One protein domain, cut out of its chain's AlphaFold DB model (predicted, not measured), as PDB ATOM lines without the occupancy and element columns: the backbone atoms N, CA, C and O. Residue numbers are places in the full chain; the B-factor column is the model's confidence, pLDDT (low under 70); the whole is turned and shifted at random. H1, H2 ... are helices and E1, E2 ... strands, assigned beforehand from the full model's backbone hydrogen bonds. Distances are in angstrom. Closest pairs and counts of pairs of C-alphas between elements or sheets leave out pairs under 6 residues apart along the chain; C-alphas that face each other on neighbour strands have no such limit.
ATOM      1  N   GLN A  38     -41.716  43.204  14.188       61.66
ATOM      2  CA  GLN A  38     -42.669  42.100  14.171       61.66
ATOM      3  C   GLN A  38     -43.508  42.085  12.896       61.66
ATOM      4  O   GLN A  38     -43.930  43.115  12.378       61.66
ATOM      5  N   SER A  39     -43.778  40.884  12.398       64.94
ATOM      6  CA  SER A  39     -44.770  40.629  11.356       64.94
ATOM      7  C   SER A  39     -45.544  39.388  11.761       64.94
ATOM      8  O   SER A  39     -44.930  38.351  12.000       64.94
ATOM      9  N   GLU A  40     -46.871  39.484  11.847       74.06
ATOM     10  CA  GLU A  40     -47.735  38.345  12.202       74.06
ATOM     11  C   GLU A  40     -47.387  37.687  13.557       74.06
ATOM     12  O   GLU A  40     -47.459  36.469  13.722       74.06
ATOM     13  N   GLY A  41     -46.954  38.486  14.544       78.88
ATOM     14  CA  GLY A  41     -46.529  37.981  15.857       78.88
ATOM     15  C   GLY A  41     -45.201  37.212  15.832       78.88
ATOM     16  O   GLY A  41     -44.924  36.433  16.741       78.88
ATOM     17  N   ILE A  42     -44.389  37.404  14.791       86.75
ATOM     18  CA  ILE A  42     -43.067  36.797  14.638       86.75
ATOM     19  C   ILE A  42     -42.035  37.909  14.515       86.75
ATOM     20  O   ILE A  42     -42.180  38.807  13.682       86.75
ATOM     21  N   THR A  43     -40.988  37.856  15.332       88.06
ATOM     22  CA  THR A  43     -39.982  38.920  15.368       88.06
ATOM     23  C   THR A  43     -38.939  38.791  14.266       88.06
ATOM     24  O   THR A  43     -38.782  37.740  13.638       88.06
ATOM     25  N   HIS A  44     -38.129  39.832  14.087       86.12
ATOM     26  CA  HIS A  44     -36.825  39.742  13.431       86.12
ATOM     27  C   HIS A  44     -35.914  38.705  14.080       86.12
ATOM     28  O   HIS A  44     -36.162  38.234  15.194       86.12
ATOM     29  N   THR A  45     -34.894  38.314  13.323       91.12
ATOM     30  CA  THR A  45     -33.911  37.331  13.769       91.12
ATOM     31  C   THR A  45     -32.875  38.014  14.659       91.12
ATOM     32  O   THR A  45     -32.366  39.090  14.343       91.12
ATOM     33  N   PHE A  46     -32.568  37.368  15.771       93.88
ATOM     34  CA  PHE A  46     -31.559  37.739  16.746       93.88
ATOM     35  C   PHE A  46     -30.343  36.829  16.603       93.88
ATOM     36  O   PHE A  46     -30.487  35.662  16.237       93.88
ATOM     37  N   ILE A  47     -29.176  37.352  16.971       96.31
ATOM     38  CA  ILE A  47     -28.048  36.528  17.408       96.31
ATOM     39  C   ILE A  47     -28.122  36.411  18.927       96.31
ATOM     40  O   ILE A  47     -28.439  37.393  19.611       96.31
ATOM     41  N   PHE A  48     -27.845  35.217  19.444       96.69
ATOM     42  CA  PHE A  48     -27.881  34.944  20.876       96.69
ATOM     43  C   PHE A  48     -26.643  34.194  21.371       96.69
ATOM     44  O   PHE A  48     -25.994  33.476  20.613       96.69
ATOM     45  N   ARG A  49     -26.368  34.330  22.673       97.31
ATOM     46  CA  ARG A  49     -25.395  33.530  23.439       97.31
ATOM     47  C   ARG A  49     -25.952  33.281  24.839       97.31
ATOM     48  O   ARG A  49     -26.438  34.223  25.466       97.31
ATOM     49  N   SER A  50     -25.874  32.055  25.352       96.75
ATOM     50  CA  SER A  50     -26.213  31.758  26.752       96.75
ATOM     51  C   SER A  50     -25.283  32.501  27.712       96.75
ATOM     52  O   SER A  50     -24.087  32.665  27.469       96.75
ATOM     53  N   ALA A  51     -25.842  32.929  28.841       94.81
ATOM     54  CA  ALA A  51     -25.096  33.495  29.956       94.81
ATOM     55  C   ALA A  51     -24.354  32.429  30.784       94.81
ATOM     56  O   ALA A  51     -23.549  32.778  31.650       94.81
ATOM     57  N   HIS A  52     -24.633  31.146  30.547       93.12
ATOM     58  CA  HIS A  52     -24.128  30.025  31.340       93.12
ATOM     59  C   HIS A  52     -23.307  29.028  30.518       93.12
ATOM     60  O   HIS A  52     -22.393  28.404  31.055       93.12
ATOM     61  N   GLN A  53     -23.607  28.885  29.226       92.44
ATOM     62  CA  GLN A  53     -23.018  27.874  28.352       92.44
ATOM     63  C   GLN A  53     -22.436  28.526  27.101       92.44
ATOM     64  O   GLN A  53     -23.165  28.937  26.205       92.44
ATOM     65  N   LEU A  54     -21.108  28.582  27.004       87.31
ATOM     66  CA  LEU A  54     -20.443  29.221  25.865       87.31
ATOM     67  C   LEU A  54     -20.815  28.565  24.526       87.31
ATOM     68  O   LEU A  54     -20.875  29.240  23.514       87.31
ATOM     69  N   THR A  55     -21.107  27.271  24.486       88.56
ATOM     70  CA  THR A  55     -21.476  26.585  23.235       88.56
ATOM     71  C   THR A  55     -22.946  26.747  22.851       88.56
ATOM     72  O   THR A  55     -23.341  26.282  21.790       88.56
ATOM     73  N   PHE A  56     -23.771  27.374  23.695       95.12
ATOM     74  CA  PHE A  56     -25.175  27.636  23.392       95.12
ATOM     75  C   PHE A  56     -25.293  29.029  22.773       95.12
ATOM     76  O   PHE A  56     -25.398  30.044  23.467       95.12
ATOM     77  N   GLU A  57     -25.224  29.075  21.451       96.69
ATOM     78  CA  GLU A  57     -25.296  30.290  20.647       96.69
ATOM     79  C   GLU A  57     -25.966  30.003  19.312       96.69
ATOM     80  O   GLU A  57     -26.182  28.842  18.967       96.69
ATOM     81  N   GLY A  58     -26.298  31.046  18.559       96.31
ATOM     82  CA  GLY A  58     -26.884  30.856  17.242       96.31
ATOM     83  C   GLY A  58     -27.784  31.990  16.792       96.31
ATOM     84  O   GLY A  58     -27.657  33.138  17.229       96.31
ATOM     85  N   GLU A  59     -28.716  31.628  15.918       96.19
ATOM     86  CA  GLU A  59     -29.766  32.508  15.422       96.19
ATOM     87  C   GLU A  59     -31.112  32.114  16.030       96.19
ATOM     88  O   GLU A  59     -31.393  30.939  16.263       96.19
ATOM     89  N   GLY A  60     -31.982  33.089  16.273       95.06
ATOM     90  CA  GLY A  60     -33.321  32.790  16.765       95.06
ATOM     91  C   GLY A  60     -34.310  33.919  16.570       95.06
ATOM     92  O   GLY A  60     -33.942  35.045  16.253       95.06
ATOM     93  N   PHE A  61     -35.591  33.634  16.750       94.19
ATOM     94  CA  PHE A  61     -36.648  34.641  16.733       94.19
ATOM     95  C   PHE A  61     -37.707  34.302  17.779       94.19
ATOM     96  O   PHE A  61     -37.877  33.146  18.165       94.19
ATOM     97  N   PHE A  62     -38.443  35.311  18.236       93.06
ATOM     98  CA  PHE A  62     -39.590  35.091  19.100       93.06
ATOM     99  C   PHE A  62     -40.841  34.852  18.261       93.06
ATOM    100  O   PHE A  62     -41.133  35.577  17.305       93.06
ATOM    101  N   LEU A  63     -41.586  33.829  18.660       91.38
ATOM    102  CA  LEU A  63     -42.916  33.513  18.174       91.38
ATOM    103  C   LEU A  63     -43.914  33.837  19.288       91.38
ATOM    104  O   LEU A  63     -43.898  33.201  20.344       91.38
ATOM    105  N   ALA A  64     -44.797  34.803  19.045       88.12
ATOM    106  CA  ALA A  64     -45.934  35.066  19.913       88.12
ATOM    107  C   ALA A  64     -46.917  33.891  19.848       88.12
ATOM    108  O   ALA A  64     -47.143  33.304  18.787       88.12
ATOM    109  N   LEU A  65     -47.518  33.558  20.982       84.44
ATOM    110  CA  LEU A  65     -48.450  32.454  21.177       84.44
ATOM    111  C   LEU A  65     -49.805  32.983  21.675       84.44
ATOM    112  O   LEU A  65     -49.884  34.099  22.200       84.44
ATOM    113  N   PRO A  66     -50.888  32.194  21.546       78.50
ATOM    114  CA  PRO A  66     -52.171  32.539  22.154       78.50
ATOM    115  C   PRO A  66     -52.032  32.855  23.652       78.50
ATOM    116  O   PRO A  66     -51.253  32.226  24.363       78.50
ATOM    117  N   GLY A  67     -52.787  33.845  24.136       76.69
ATOM    118  CA  GLY A  67     -52.740  34.260  25.543       76.69
ATOM    119  C   GLY A  67     -51.559  35.166  25.916       76.69
ATOM    120  O   GLY A  67     -51.292  35.345  27.101       76.69
ATOM    121  N   GLY A  68     -50.854  35.740  24.933       78.31
ATOM    122  CA  GLY A  68     -49.773  36.708  25.166       78.31
ATOM    123  C   GLY A  68     -48.458  36.082  25.637       78.31
ATOM    124  O   GLY A  68     -47.574  36.790  26.117       78.31
ATOM    125  N   GLN A  69     -48.332  34.760  25.524       83.44
ATOM    126  CA  GLN A  69     -47.073  34.054  25.738       83.44
ATOM    127  C   GLN A  69     -46.161  34.208  24.515       83.44
ATOM    128  O   GLN A  69     -46.612  34.542  23.421       83.44
ATOM    129  N   GLU A  70     -44.875  33.930  24.687       89.06
ATOM    130  CA  GLU A  70     -43.892  33.916  23.605       89.06
ATOM    131  C   GLU A  70     -42.931  32.740  23.806       89.06
ATOM    132  O   GLU A  70     -42.672  32.326  24.939       89.06
ATOM    133  N   VAL A  71     -42.388  32.221  22.710       92.81
ATOM    134  CA  VAL A  71     -41.314  31.224  22.727       92.81
ATOM    135  C   VAL A  71     -40.178  31.689  21.826       92.81
ATOM    136  O   VAL A  71     -40.417  32.246  20.754       92.81
ATOM    137  N   PHE A  72     -38.941  31.467  22.259       95.12
ATOM    138  CA  PHE A  72     -37.751  31.705  21.457       95.12
ATOM    139  C   PHE A  72     -37.421  30.453  20.639       95.12
ATOM    140  O   PHE A  72     -37.085  29.405  21.188       95.12
ATOM    141  N   VAL A  73     -37.556  30.547  19.322       95.50
ATOM    142  CA  VAL A  73     -37.210  29.473  18.390       95.50
ATOM    143  C   VAL A  73     -35.774  29.689  17.946       95.50
ATOM    144  O   VAL A  73     -35.464  30.768  17.443       95.50
ATOM    145  N   LEU A  74     -34.913  28.687  18.127       95.50
ATOM    146  CA  LEU A  74     -33.479  28.816  17.864       95.50
ATOM    147  C   LEU A  74     -32.926  27.765  16.901       95.50
ATOM    148  O   LEU A  74     -33.443  26.647  16.806       95.50
ATOM    149  N   SER A  75     -31.843  28.128  16.226       95.94
ATOM    150  CA  SER A  75     -30.960  27.242  15.473       95.94
ATOM    151  C   SER A  75     -29.526  27.445  15.935       95.94
ATOM    152  O   SER A  75     -29.113  28.570  16.228       95.94
ATOM    153  N   SER A  76     -28.776  26.356  15.963       94.50
ATOM    154  CA  SER A  76     -27.365  26.351  16.317       94.50
ATOM    155  C   SER A  76     -26.482  26.687  15.101       94.50
ATOM    156  O   SER A  76     -26.959  26.616  13.966       94.50
ATOM    157  N   PRO A  77     -25.193  27.028  15.287       93.44
ATOM    158  CA  PRO A  77     -24.301  27.391  14.183       93.44
ATOM    159  C   PRO A  77     -24.038  26.251  13.189       93.44
ATOM    160  O   PRO A  77     -23.708  26.514  12.037       93.44
ATOM    161  N   GLU A  78     -24.154  24.994  13.618       91.12
ATOM    162  CA  GLU A  78     -24.003  23.800  12.778       91.12
ATOM    163  C   GLU A  78     -25.230  23.485  11.913       91.12
ATOM    164  O   GLU A  78     -25.152  22.647  11.010       91.12
ATOM    165  N   ASP A  79     -26.363  24.130  12.190       91.25
ATOM    166  CA  ASP A  79     -27.593  23.930  11.439       91.25
ATOM    167  C   ASP A  79     -27.493  24.597  10.063       91.25
ATOM    168  O   ASP A  79     -26.720  25.533   9.848       91.25
ATOM    169  N   ASN A  80     -28.302  24.140   9.105       87.12
ATOM    170  CA  ASN A  80     -28.370  24.838   7.832       87.12
ATOM    171  C   ASN A  80     -29.100  26.179   8.058       87.12
ATOM    172  O   ASN A  80     -30.285  26.172   8.398       87.12
ATOM    173  N   PRO A  81     -28.458  27.337   7.824       81.31
ATOM    174  CA  PRO A  81     -29.041  28.647   8.139       81.31
ATOM    175  C   PRO A  81     -30.318  28.951   7.338       81.31
ATOM    176  O   PRO A  81     -31.127  29.803   7.714       81.31
ATOM    177  N   HIS A  82     -30.554  28.237   6.234       83.88
ATOM    178  CA  HIS A  82     -31.802  28.342   5.488       83.88
ATOM    179  C   HIS A  82     -32.995  27.709   6.223       83.88
ATOM    180  O   HIS A  82     -34.127  28.121   5.974       83.88
ATOM    181  N   GLU A  83     -32.780  26.749   7.128       89.50
ATOM    182  CA  GLU A  83     -33.849  26.040   7.844       89.50
ATOM    183  C   GLU A  83     -34.631  26.984   8.755       89.50
ATOM    184  O   GLU A  83     -35.857  27.053   8.652       89.50
ATOM    185  N   ILE A  84     -33.946  27.783   9.579       89.94
ATOM    186  CA  ILE A  84     -34.616  28.737  10.470       89.94
ATOM    187  C   ILE A  84     -35.316  29.862   9.693       89.94
ATOM    188  O   ILE A  84     -36.421  30.280  10.054       89.94
ATOM    189  N   ALA A  85     -34.726  30.314   8.582       87.06
ATOM    190  CA  ALA A  85     -35.338  31.311   7.706       87.06
ATOM    191  C   ALA A  85     -36.605  30.769   7.021       87.06
ATOM    192  O   ALA A  85     -37.622  31.461   6.961       87.06
ATOM    193  N   ASN A  86     -36.563  29.527   6.535       88.94
ATOM    194  CA  ASN A  86     -37.714  28.854   5.936       88.94
ATOM    195  C   ASN A  86     -38.802  28.582   6.977       88.94
ATOM    196  O   ASN A  86     -39.968  28.866   6.716       88.94
ATOM    197  N   LEU A  87     -38.428  28.127   8.176       92.31
ATOM    198  CA  LEU A  87     -39.360  27.927   9.283       92.31
ATOM    199  C   LEU A  87     -40.115  29.218   9.606       92.31
ATOM    200  O   LEU A  87     -41.338  29.207   9.724       92.31
ATOM    201  N   LYS A  88     -39.396  30.341   9.695       91.00
ATOM    202  CA  LYS A  88     -39.992  31.656   9.931       91.00
ATOM    203  C   LYS A  88     -41.041  32.011   8.869       91.00
ATOM    204  O   LYS A  88     -42.130  32.452   9.227       91.00
ATOM    205  N   ARG A  89     -40.756  31.771   7.584       91.31
ATOM    206  CA  ARG A  89     -41.697  32.029   6.473       91.31
ATOM    207  C   ARG A  89     -42.907  31.093   6.491       91.31
ATOM    208  O   ARG A  89     -44.020  31.530   6.206       91.31
ATOM    209  N   SER A  90     -42.715  29.828   6.862       93.31
ATOM    210  CA  SER A  90     -43.818  28.876   7.046       93.31
ATOM    211  C   SER A  90     -44.718  29.282   8.216       93.31
ATOM    212  O   SER A  90     -45.939  29.249   8.105       93.31
ATOM    213  N   LEU A  91     -44.141  29.741   9.330       92.44
ATOM    214  CA  LEU A  91     -44.910  30.266  10.462       92.44
ATOM    215  C   LEU A  91     -45.692  31.528  10.082       92.44
ATOM    216  O   LEU A  91     -46.845  31.670  10.486       92.44
ATOM    217  N   GLN A  92     -45.100  32.419   9.279       91.06
ATOM    218  CA  GLN A  92     -45.797  33.589   8.737       91.06
ATOM    219  C   GLN A  92     -46.989  33.177   7.867       91.06
ATOM    220  O   GLN A  92     -48.063  33.753   8.018       91.06
ATOM    221  N   ALA A  93     -46.841  32.152   7.022       92.06
ATOM    222  CA  ALA A  93     -47.947  31.612   6.232       92.06
ATOM    223  C   ALA A  93     -49.080  31.072   7.118       92.06
ATOM    224  O   ALA A  93     -50.237  31.434   6.918       92.06
ATOM    225  N   VAL A  94     -48.749  30.259   8.129       91.12
ATOM    226  CA  VAL A  94     -49.724  29.706   9.087       91.12
ATOM    227  C   VAL A  94     -50.483  30.822   9.805       91.12
ATOM    228  O   VAL A  94     -51.709  30.776   9.903       91.12
ATOM    229  N   ARG A  95     -49.772  31.855  10.267       87.75
ATOM    230  CA  ARG A  95     -50.386  33.012  10.928       87.75
ATOM    231  C   ARG A  95     -51.281  33.806   9.991       87.75
ATOM    232  O   ARG A  95     -52.388  34.162  10.382       87.75
ATOM    233  N   LYS A  96     -50.834  34.017   8.754       87.75
ATOM    234  CA  LYS A  96     -51.579  34.760   7.742       87.75
ATOM    235  C   LYS A  96     -52.926  34.115   7.407       87.75
ATOM    236  O   LYS A  96     -53.900  34.826   7.189       87.75
ATOM    237  N   VAL A  97     -53.014  32.784   7.432       87.69
ATOM    238  CA  VAL A  97     -54.290  32.061   7.258       87.69
ATOM    239  C   VAL A  97     -55.093  31.907   8.559       87.69
ATOM    240  O   VAL A  97     -56.069  31.164   8.604       87.69
ATOM    241  N   GLY A  98     -54.694  32.590   9.637       83.88
ATOM    242  CA  GLY A  98     -55.384  32.580  10.929       83.88
ATOM    243  C   GLY A  98     -55.158  31.321  11.770       83.88
ATOM    244  O   GLY A  98     -55.809  31.148  12.801       83.88
ATOM    245  N   ALA A  99     -54.240  30.440  11.368       81.81
ATOM    246  CA  ALA A  99     -53.908  29.242  12.122       81.81
ATOM    247  C   ALA A  99     -52.878  29.534  13.228       81.81
ATOM    248  O   ALA A  99     -52.109  30.502  13.204       81.81
ATOM    249  N   THR A 100     -52.874  28.680  14.248       77.00
ATOM    250  CA  THR A 100     -52.001  28.806  15.418       77.00
ATOM    251  C   THR A 100     -51.047  27.632  15.500       77.00
ATOM    252  O   THR A 100     -51.453  26.489  15.300       77.00
ATOM    253  N   VAL A 101     -49.806  27.905  15.891       79.94
ATOM    254  CA  VAL A 101     -48.845  26.864  16.256       79.94
ATOM    255  C   VAL A 101     -48.858  26.676  17.763       79.94
ATOM    256  O   VAL A 101     -48.819  27.651  18.517       79.94
ATOM    257  N   VAL A 102     -48.921  25.418  18.188       75.75
ATOM    258  CA  VAL A 102     -48.734  25.026  19.582       75.75
ATOM    259  C   VAL A 102     -47.277  24.595  19.724       75.75
ATOM    260  O   VAL A 102     -46.875  23.637  19.060       75.75
ATOM    261  N   PRO A 103     -46.457  25.294  20.522       73.31
ATOM    262  CA  PRO A 103     -45.079  24.881  20.708       73.31
ATOM    263  C   PRO A 103     -45.036  23.565  21.495       73.31
ATOM    264  O   PRO A 103     -45.914  23.306  22.326       73.31
ATOM    265  N   PRO A 104     -44.008  22.733  21.274       80.75
ATOM    266  CA  PRO A 104     -43.752  21.594  22.140       80.75
ATOM    267  C   PRO A 104     -43.343  22.076  23.541       80.75
ATOM    268  O   PRO A 104     -43.277  23.274  23.831       80.75
ATOM    269  N   ARG A 105     -43.032  21.128  24.430       83.62
ATOM    270  CA  ARG A 105     -42.455  21.446  25.738       83.62
ATOM    271  C   ARG A 105     -41.205  22.313  25.558       83.62
ATOM    272  O   ARG A 105     -40.279  21.918  24.857       83.62
ATOM    273  N   THR A 106     -41.199  23.472  26.207       90.00
ATOM    274  CA  THR A 106     -40.087  24.422  26.165       90.00
ATOM    275  C   THR A 106     -39.086  24.155  27.277       90.00
ATOM    276  O   THR A 106     -39.454  23.715  28.372       90.00
ATOM    277  N   GLU A 107     -37.838  24.510  27.019       91.69
ATOM    278  CA  GLU A 107     -36.789  24.626  28.029       91.69
ATOM    279  C   GLU A 107     -36.618  26.093  28.437       91.69
ATOM    280  O   GLU A 107     -37.261  26.982  27.877       91.69
ATOM    281  N   SER A 108     -35.812  26.366  29.460       93.50
ATOM    282  CA  SER A 108     -35.521  27.732  29.905       93.50
ATOM    283  C   SER A 108     -34.024  27.965  29.914       93.50
ATOM    284  O   SER A 108     -33.272  27.115  30.377       93.50
ATOM    285  N   GLU A 109     -33.611  29.120  29.410       94.94
ATOM    286  CA  GLU A 109     -32.216  29.552  29.411       94.94
ATOM    287  C   GLU A 109     -32.156  31.072  29.572       94.94
ATOM    288  O   GLU A 109     -33.099  31.792  29.232       94.94
ATOM    289  N   GLU A 110     -31.052  31.567  30.110       96.62
ATOM    290  CA  GLU A 110     -30.741  32.984  30.141       96.62
ATOM    291  C   GLU A 110     -29.743  33.322  29.034       96.62
ATOM    292  O   GLU A 110     -28.652  32.761  28.966       96.62
ATOM    293  N   VAL A 111     -30.116  34.252  28.157       96.62
ATOM    294  CA  VAL A 111     -29.350  34.584  26.951       96.62
ATOM    295  C   VAL A 111     -29.095  36.081  26.842       96.62
ATOM    296  O   VAL A 111     -29.919  36.898  27.252       96.62
ATOM    297  N   TYR A 112     -27.964  36.444  26.247       96.50
ATOM    298  CA  TYR A 112     -27.741  37.760  25.660       96.50
ATOM    299  C   TYR A 112     -28.289  37.764  24.232       96.50
ATOM    300  O   TYR A 112     -28.104  36.786  23.507       96.50
ATOM    301  N   LEU A 113     -28.961  38.846  23.829       95.12
ATOM    302  CA  LEU A 113     -29.637  38.967  22.533       95.12
ATOM    303  C   LEU A 113     -29.378  40.328  21.879       95.12
ATOM    304  O   LEU A 113     -29.439  41.364  22.546       95.12
ATOM    305  N   SER A 114     -29.182  40.338  20.561       93.88
ATOM    306  CA  SER A 114     -29.210  41.550  19.728       93.88
ATOM    307  C   SER A 114     -29.787  41.223  18.350       93.88
ATOM    308  O   SER A 114     -29.604  40.107  17.856       93.88
ATOM    309  N   THR A 115     -30.532  42.151  17.745       90.62
ATOM    310  CA  THR A 115     -31.120  41.919  16.416       90.62
ATOM    311  C   THR A 115     -30.016  41.852  15.361       90.62
ATOM    312  O   THR A 115     -29.007  42.545  15.474       90.62
ATOM    313  N   LYS A 116     -30.183  41.055  14.299       89.31
ATOM    314  CA  LYS A 116     -29.210  41.047  13.187       89.31
ATOM    315  C   LYS A 116     -29.047  42.429  12.551       89.31
ATOM    316  O   LYS A 116     -27.943  42.756  12.117       89.31
ATOM    317  N   TYR A 117     -30.098  43.241  12.563       85.69
ATOM    318  CA  TYR A 117     -30.077  44.636  12.145       85.69
ATOM    319  C   TYR A 117     -29.055  45.457  12.935       85.69
ATOM    320  O   TYR A 117     -28.142  46.027  12.338       85.69
ATOM    321  N   ASP A 118     -29.131  45.430  14.268       87.81
ATOM    322  CA  ASP A 118     -28.194  46.148  15.147       87.81
ATOM    323  C   ASP A 118     -26.752  45.640  15.002       87.81
ATOM    324  O   ASP A 118     -25.785  46.330  15.326       87.81
ATOM    325  N   LEU A 119     -26.595  44.409  14.512       88.88
ATOM    326  CA  LEU A 119     -25.302  43.796  14.238       88.88
ATOM    327  C   LEU A 119     -24.784  44.032  12.811       88.88
ATOM    328  O   LEU A 119     -23.696  43.559  12.490       88.88
ATOM    329  N   GLY A 120     -25.520  44.748  11.952       86.75
ATOM    330  CA  GLY A 120     -25.141  44.956  10.549       86.75
ATOM    331  C   GLY A 120     -25.135  43.664   9.717       86.75
ATOM    332  O   GLY A 120     -24.451  43.571   8.697       86.75
ATOM    333  N   ALA A 121     -25.876  42.651  10.168       86.25
ATOM    334  CA  ALA A 121     -25.937  41.309   9.596       86.25
ATOM    335  C   ALA A 121     -27.314  40.978   8.984       86.25
ATOM    336  O   ALA A 121     -27.573  39.829   8.621       86.25
ATOM    337  N   GLU A 122     -28.209  41.964   8.886       77.56
ATOM    338  CA  GLU A 122     -29.556  41.805   8.329       77.56
ATOM    339  C   GLU A 122     -29.510  41.199   6.909       77.56
ATOM    340  O   GLU A 122     -28.621  41.502   6.114       77.56
ATOM    341  N   HIS A 123     -30.460  40.313   6.594       71.94
ATOM    342  CA  HIS A 123     -30.620  39.629   5.295       71.94
ATOM    343  C   HIS A 123     -29.466  38.728   4.815       71.94
ATOM    344  O   HIS A 123     -29.580  38.116   3.752       71.94
ATOM    345  N   ARG A 124     -28.379  38.589   5.580       76.75
ATOM    346  CA  ARG A 124     -27.234  37.747   5.211       76.75
ATOM    347  C   ARG A 124     -27.326  36.360   5.836       76.75
ATOM    348  O   ARG A 124     -27.704  36.216   7.000       76.75
ATOM    349  N   VAL A 125     -26.936  35.350   5.064       82.81
ATOM    350  CA  VAL A 125     -26.610  34.021   5.591       82.81
ATOM    351  C   VAL A 125     -25.253  34.122   6.283       82.81
ATOM    352  O   VAL A 125     -24.319  34.669   5.698       82.81
ATOM    353  N   LEU A 126     -25.168  33.649   7.524       88.25
ATOM    354  CA  LEU A 126     -23.953  33.713   8.332       88.25
ATOM    355  C   LEU A 126     -23.284  32.343   8.379       88.25
ATOM    356  O   LEU A 126     -23.950  31.323   8.545       88.25
ATOM    357  N   SER A 127     -21.963  32.326   8.242       90.50
ATOM    358  CA  SER A 127     -21.157  31.139   8.518       90.50
ATOM    359  C   SER A 127     -21.077  30.859  10.027       90.50
ATOM    360  O   SER A 127     -21.234  31.783  10.831       90.50
ATOM    361  N   PRO A 128     -20.743  29.622  10.444       93.94
ATOM    362  CA  PRO A 128     -20.562  29.302  11.863       93.94
ATOM    363  C   PRO A 128     -19.543  30.219  12.562       93.94
ATOM    364  O   PRO A 128     -19.758  30.657  13.688       93.94
ATOM    365  N   THR A 129     -18.450  30.571  11.876       94.31
ATOM    366  CA  THR A 129     -17.423  31.485  12.401       94.31
ATOM    367  C   THR A 129     -17.947  32.909  12.575       94.31
ATOM    368  O   THR A 129     -17.625  33.558  13.570       94.31
ATOM    369  N   GLU A 130     -18.767  33.401  11.640       94.50
ATOM    370  CA  GLU A 130     -19.419  34.708  11.781       94.50
ATOM    371  C   GLU A 130     -20.417  34.712  12.943       94.50
ATOM    372  O   GLU A 130     -20.440  35.674  13.706       94.50
ATOM    373  N   ILE A 131     -21.195  33.637  13.119       94.88
ATOM    374  CA  ILE A 131     -22.121  33.501  14.252       94.88
ATOM    375  C   ILE A 131     -21.353  33.566  15.572       94.88
ATOM    376  O   ILE A 131     -21.717  34.365  16.430       94.88
ATOM    377  N   HIS A 132     -20.264  32.808  15.710       95.62
ATOM    378  CA  HIS A 132     -19.440  32.824  16.919       95.62
ATOM    379  C   HIS A 132     -18.877  34.224  17.224       95.62
ATOM    380  O   HIS A 132     -18.984  34.727  18.343       95.62
ATOM    381  N   ALA A 133     -18.331  34.902  16.208       95.19
ATOM    382  CA  ALA A 133     -17.801  36.255  16.356       95.19
ATOM    383  C   ALA A 133     -18.884  37.268  16.769       95.19
ATOM    384  O   ALA A 133     -18.642  38.131  17.616       95.19
ATOM    385  N   LEU A 134     -20.087  37.159  16.198       96.12
ATOM    386  CA  LEU A 134     -21.221  38.006  16.562       96.12
ATOM    387  C   LEU A 134     -21.771  37.669  17.951       96.12
ATOM    388  O   LEU A 134     -22.166  38.578  18.672       96.12
ATOM    389  N   ALA A 135     -21.773  36.401  18.355       95.88
ATOM    390  CA  ALA A 135     -22.239  35.972  19.668       95.88
ATOM    391  C   ALA A 135     -21.356  36.531  20.800       95.88
ATOM    392  O   ALA A 135     -21.878  36.998  21.813       95.88
ATOM    393  N   GLU A 136     -20.035  36.591  20.601       95.06
ATOM    394  CA  GLU A 136     -19.106  37.287  21.507       95.06
ATOM    395  C   GLU A 136     -19.403  38.790  21.611       95.06
ATOM    396  O   GLU A 136     -19.331  39.383  22.690       95.06
ATOM    397  N   GLU A 137     -19.783  39.423  20.503       94.50
ATOM    398  CA  GLU A 137     -20.187  40.828  20.506       94.50
ATOM    399  C   GLU A 137     -21.530  41.029  21.229       94.50
ATOM    400  O   GLU A 137     -21.684  41.970  22.011       94.50
ATOM    401  N   VAL A 138     -22.484  40.110  21.056       94.62
ATOM    402  CA  VAL A 138     -23.777  40.118  21.752       94.62
ATOM    403  C   VAL A 138     -23.612  40.035  23.271       94.62
ATOM    404  O   VAL A 138     -24.371  40.681  23.985       94.62
ATOM    405  N   VAL A 139     -22.601  39.342  23.798       93.81
ATOM    406  CA  VAL A 139     -22.321  39.345  25.248       93.81
ATOM    407  C   VAL A 139     -21.952  40.746  25.759       93.81
ATOM    408  O   VAL A 139     -22.285  41.096  26.890       93.81
ATOM    409  N   ARG A 140     -21.284  41.569  24.940       90.38
ATOM    410  CA  ARG A 140     -20.814  42.909  25.343       90.38
ATOM    411  C   ARG A 140     -21.905  43.970  25.282       90.38
ATOM    412  O   ARG A 140     -21.921  44.865  26.124       90.38
ATOM    413  N   ARG A 141     -22.773  43.904  24.267       89.06
ATOM    414  CA  ARG A 141     -23.757  44.963  23.964       89.06
ATOM    415  C   ARG A 141     -25.216  44.514  23.952       89.06
ATOM    416  O   ARG A 141     -26.106  45.352  23.846       89.06
ATOM    417  N   GLY A 142     -25.462  43.211  23.989       83.19
ATOM    418  CA  GLY A 142     -26.794  42.630  23.911       83.19
ATOM    419  C   GLY A 142     -27.548  42.704  25.234       83.19
ATOM    420  O   GLY A 142     -26.977  42.852  26.314       83.19
ATOM    421  N   ASN A 143     -28.864  42.556  25.143       88.50
ATOM    422  CA  ASN A 143     -29.740  42.546  26.307       88.50
ATOM    423  C   ASN A 143     -29.809  41.142  26.899       88.50
ATOM    424  O   ASN A 143     -30.098  40.180  26.188       88.50
ATOM    425  N   ARG A 144     -29.586  41.035  28.210       93.94
ATOM    426  CA  ARG A 144     -29.730  39.781  28.953       93.94
ATOM    427  C   ARG A 144     -31.204  39.513  29.256       93.94
ATOM    428  O   ARG A 144     -31.892  40.382  29.791       93.94
ATOM    429  N   ARG A 145     -31.693  38.319  28.926       91.75
ATOM    430  CA  ARG A 145     -33.102  37.933  29.075       91.75
ATOM    431  C   ARG A 145     -33.242  36.438  29.344       91.75
ATOM    432  O   ARG A 145     -32.625  35.622  28.669       91.75
ATOM    433  N   ALA A 146     -34.120  36.084  30.278       93.88
ATOM    434  CA  ALA A 146     -34.593  34.711  30.422       93.88
ATOM    435  C   ALA A 146     -35.619  34.397  29.326       93.88
ATOM    436  O   ALA A 146     -36.595  35.134  29.158       93.88
ATOM    437  N   VAL A 147     -35.410  33.306  28.597       93.19
ATOM    438  CA  VAL A 147     -36.272  32.874  27.497       93.19
ATOM    439  C   VAL A 147     -36.762  31.451  27.728       93.19
ATOM    440  O   VAL A 147     -36.001  30.575  28.138       93.19
ATOM    441  N   ALA A 148     -38.042  31.219  27.438       94.38
ATOM    442  CA  ALA A 148     -38.535  29.877  27.168       94.38
ATOM    443  C   ALA A 148     -38.211  29.564  25.706       94.38
ATOM    444  O   ALA A 148     -38.600  30.341  24.830       94.38
ATOM    445  N   TRP A 149     -37.488  28.481  25.436       94.69
ATOM    446  CA  TRP A 149     -36.976  28.205  24.098       94.69
ATOM    447  C   TRP A 149     -37.338  26.815  23.580       94.69
ATOM    448  O   TRP A 149     -37.675  25.902  24.338       94.69
ATOM    449  N   VAL A 150     -37.279  26.689  22.257       94.75
ATOM    450  CA  VAL A 150     -37.437  25.439  21.516       94.75
ATOM    451  C   VAL A 150     -36.435  25.396  20.363       94.75
ATOM    452  O   VAL A 150     -36.236  26.390  19.664       94.75
ATOM    453  N   ASN A 151     -35.803  24.241  20.149       93.75
ATOM    454  CA  ASN A 151     -35.003  24.030  18.947       93.75
ATOM    455  C   ASN A 151     -35.927  24.023  17.720       93.75
ATOM    456  O   ASN A 151     -36.959  23.348  17.727       93.75
ATOM    457  N   HIS A 152     -35.558  24.743  16.662       93.31
ATOM    458  CA  HIS A 152     -36.356  24.871  15.445       93.31
ATOM    459  C   HIS A 152     -36.789  23.511  14.860       93.31
ATOM    460  O   HIS A 152     -37.910  23.392  14.371       93.31
ATOM    461  N   ARG A 153     -35.956  22.465  14.989       91.81
ATOM    462  CA  ARG A 153     -36.241  21.098  14.513       91.81
ATOM    463  C   ARG A 153     -37.403  20.422  15.231       91.81
ATOM    464  O   ARG A 153     -38.003  19.495  14.697       91.81
TER     465      ARG A 153
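This is residues 38 to 153 of the 262 residues of an uncharacterized protein of Deltaproteobacteria bacterium RBG_16_64_85 (UniProt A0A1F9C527). Five strands, E1 to E5, close into a small barrel, with two helices packed on its outside: H1 runs along E2 and E3, and H2 crosses slantwise over E1, E2 and E4. E4 and E5 bend sharply, by 73 degrees at residue 110 and 74 degrees at residue 148. The 116 printed residues run E1 E2 E3 H1 E4 H2 E5, class mixed, helices and strands. The whole is compact, with a radius of gyration of the C-alphas of 13.4 A and spans of 38 by 27 by 23 A.

Start at E1, residues 46 to 50, which forms an antiparallel hairpin with E2, residues 57 to 64; N 46 and O 60 are 2.7 A apart. E3, residues 70 to 75, adds a second hairpin with E2, with N 63 and O 71 at 2.9 A, and E1 E2 E3 are a meander, each strand the antiparallel neighbour of the one before. H1, residues 81 to 96, is on the barrel at a height of 10.3 A; the closest C-alphas of E3 and H1 are Ser 75 and Ile 84, 6.4 A. E4, residues 107 to 115, is antiparallel to E1, with N 112 and O 49 at 2.8 A. H2, residues 128 to 141, has a height of 7.8 A; its Ala 135 and Arg 49 of E1 have the closest C-alphas of that pair, 5.5 A. E5, residues 143 to 151, is antiparallel to E4, with N 109 and O 147 at 3.1 A, and parallel to E3, with N 72 and O 148 at 2.8 A. H1 and H2 are apart; 11 of 12 and 9 of 10 of their O i to N i+4 pairs are within hydrogen-bond range.

Find C-alpha 46 at (-31.559, 37.739, 16.746), where E1 begins its 12.8 A. E2 spans 21.2 A, E3 16.7 A, H1 23.4 A, E4 21.6 A and H2 20.0 A. E5 covers 20.6 A and ends at C-alpha 151, (-35.003, 24.030, 18.947).

The C-alphas farthest apart are those of Val 97 and Arg 140, 39.6 A. The printed part has no cut, and E4 to H2 is a long link. Residues 38 to 39 have pLDDT under 70.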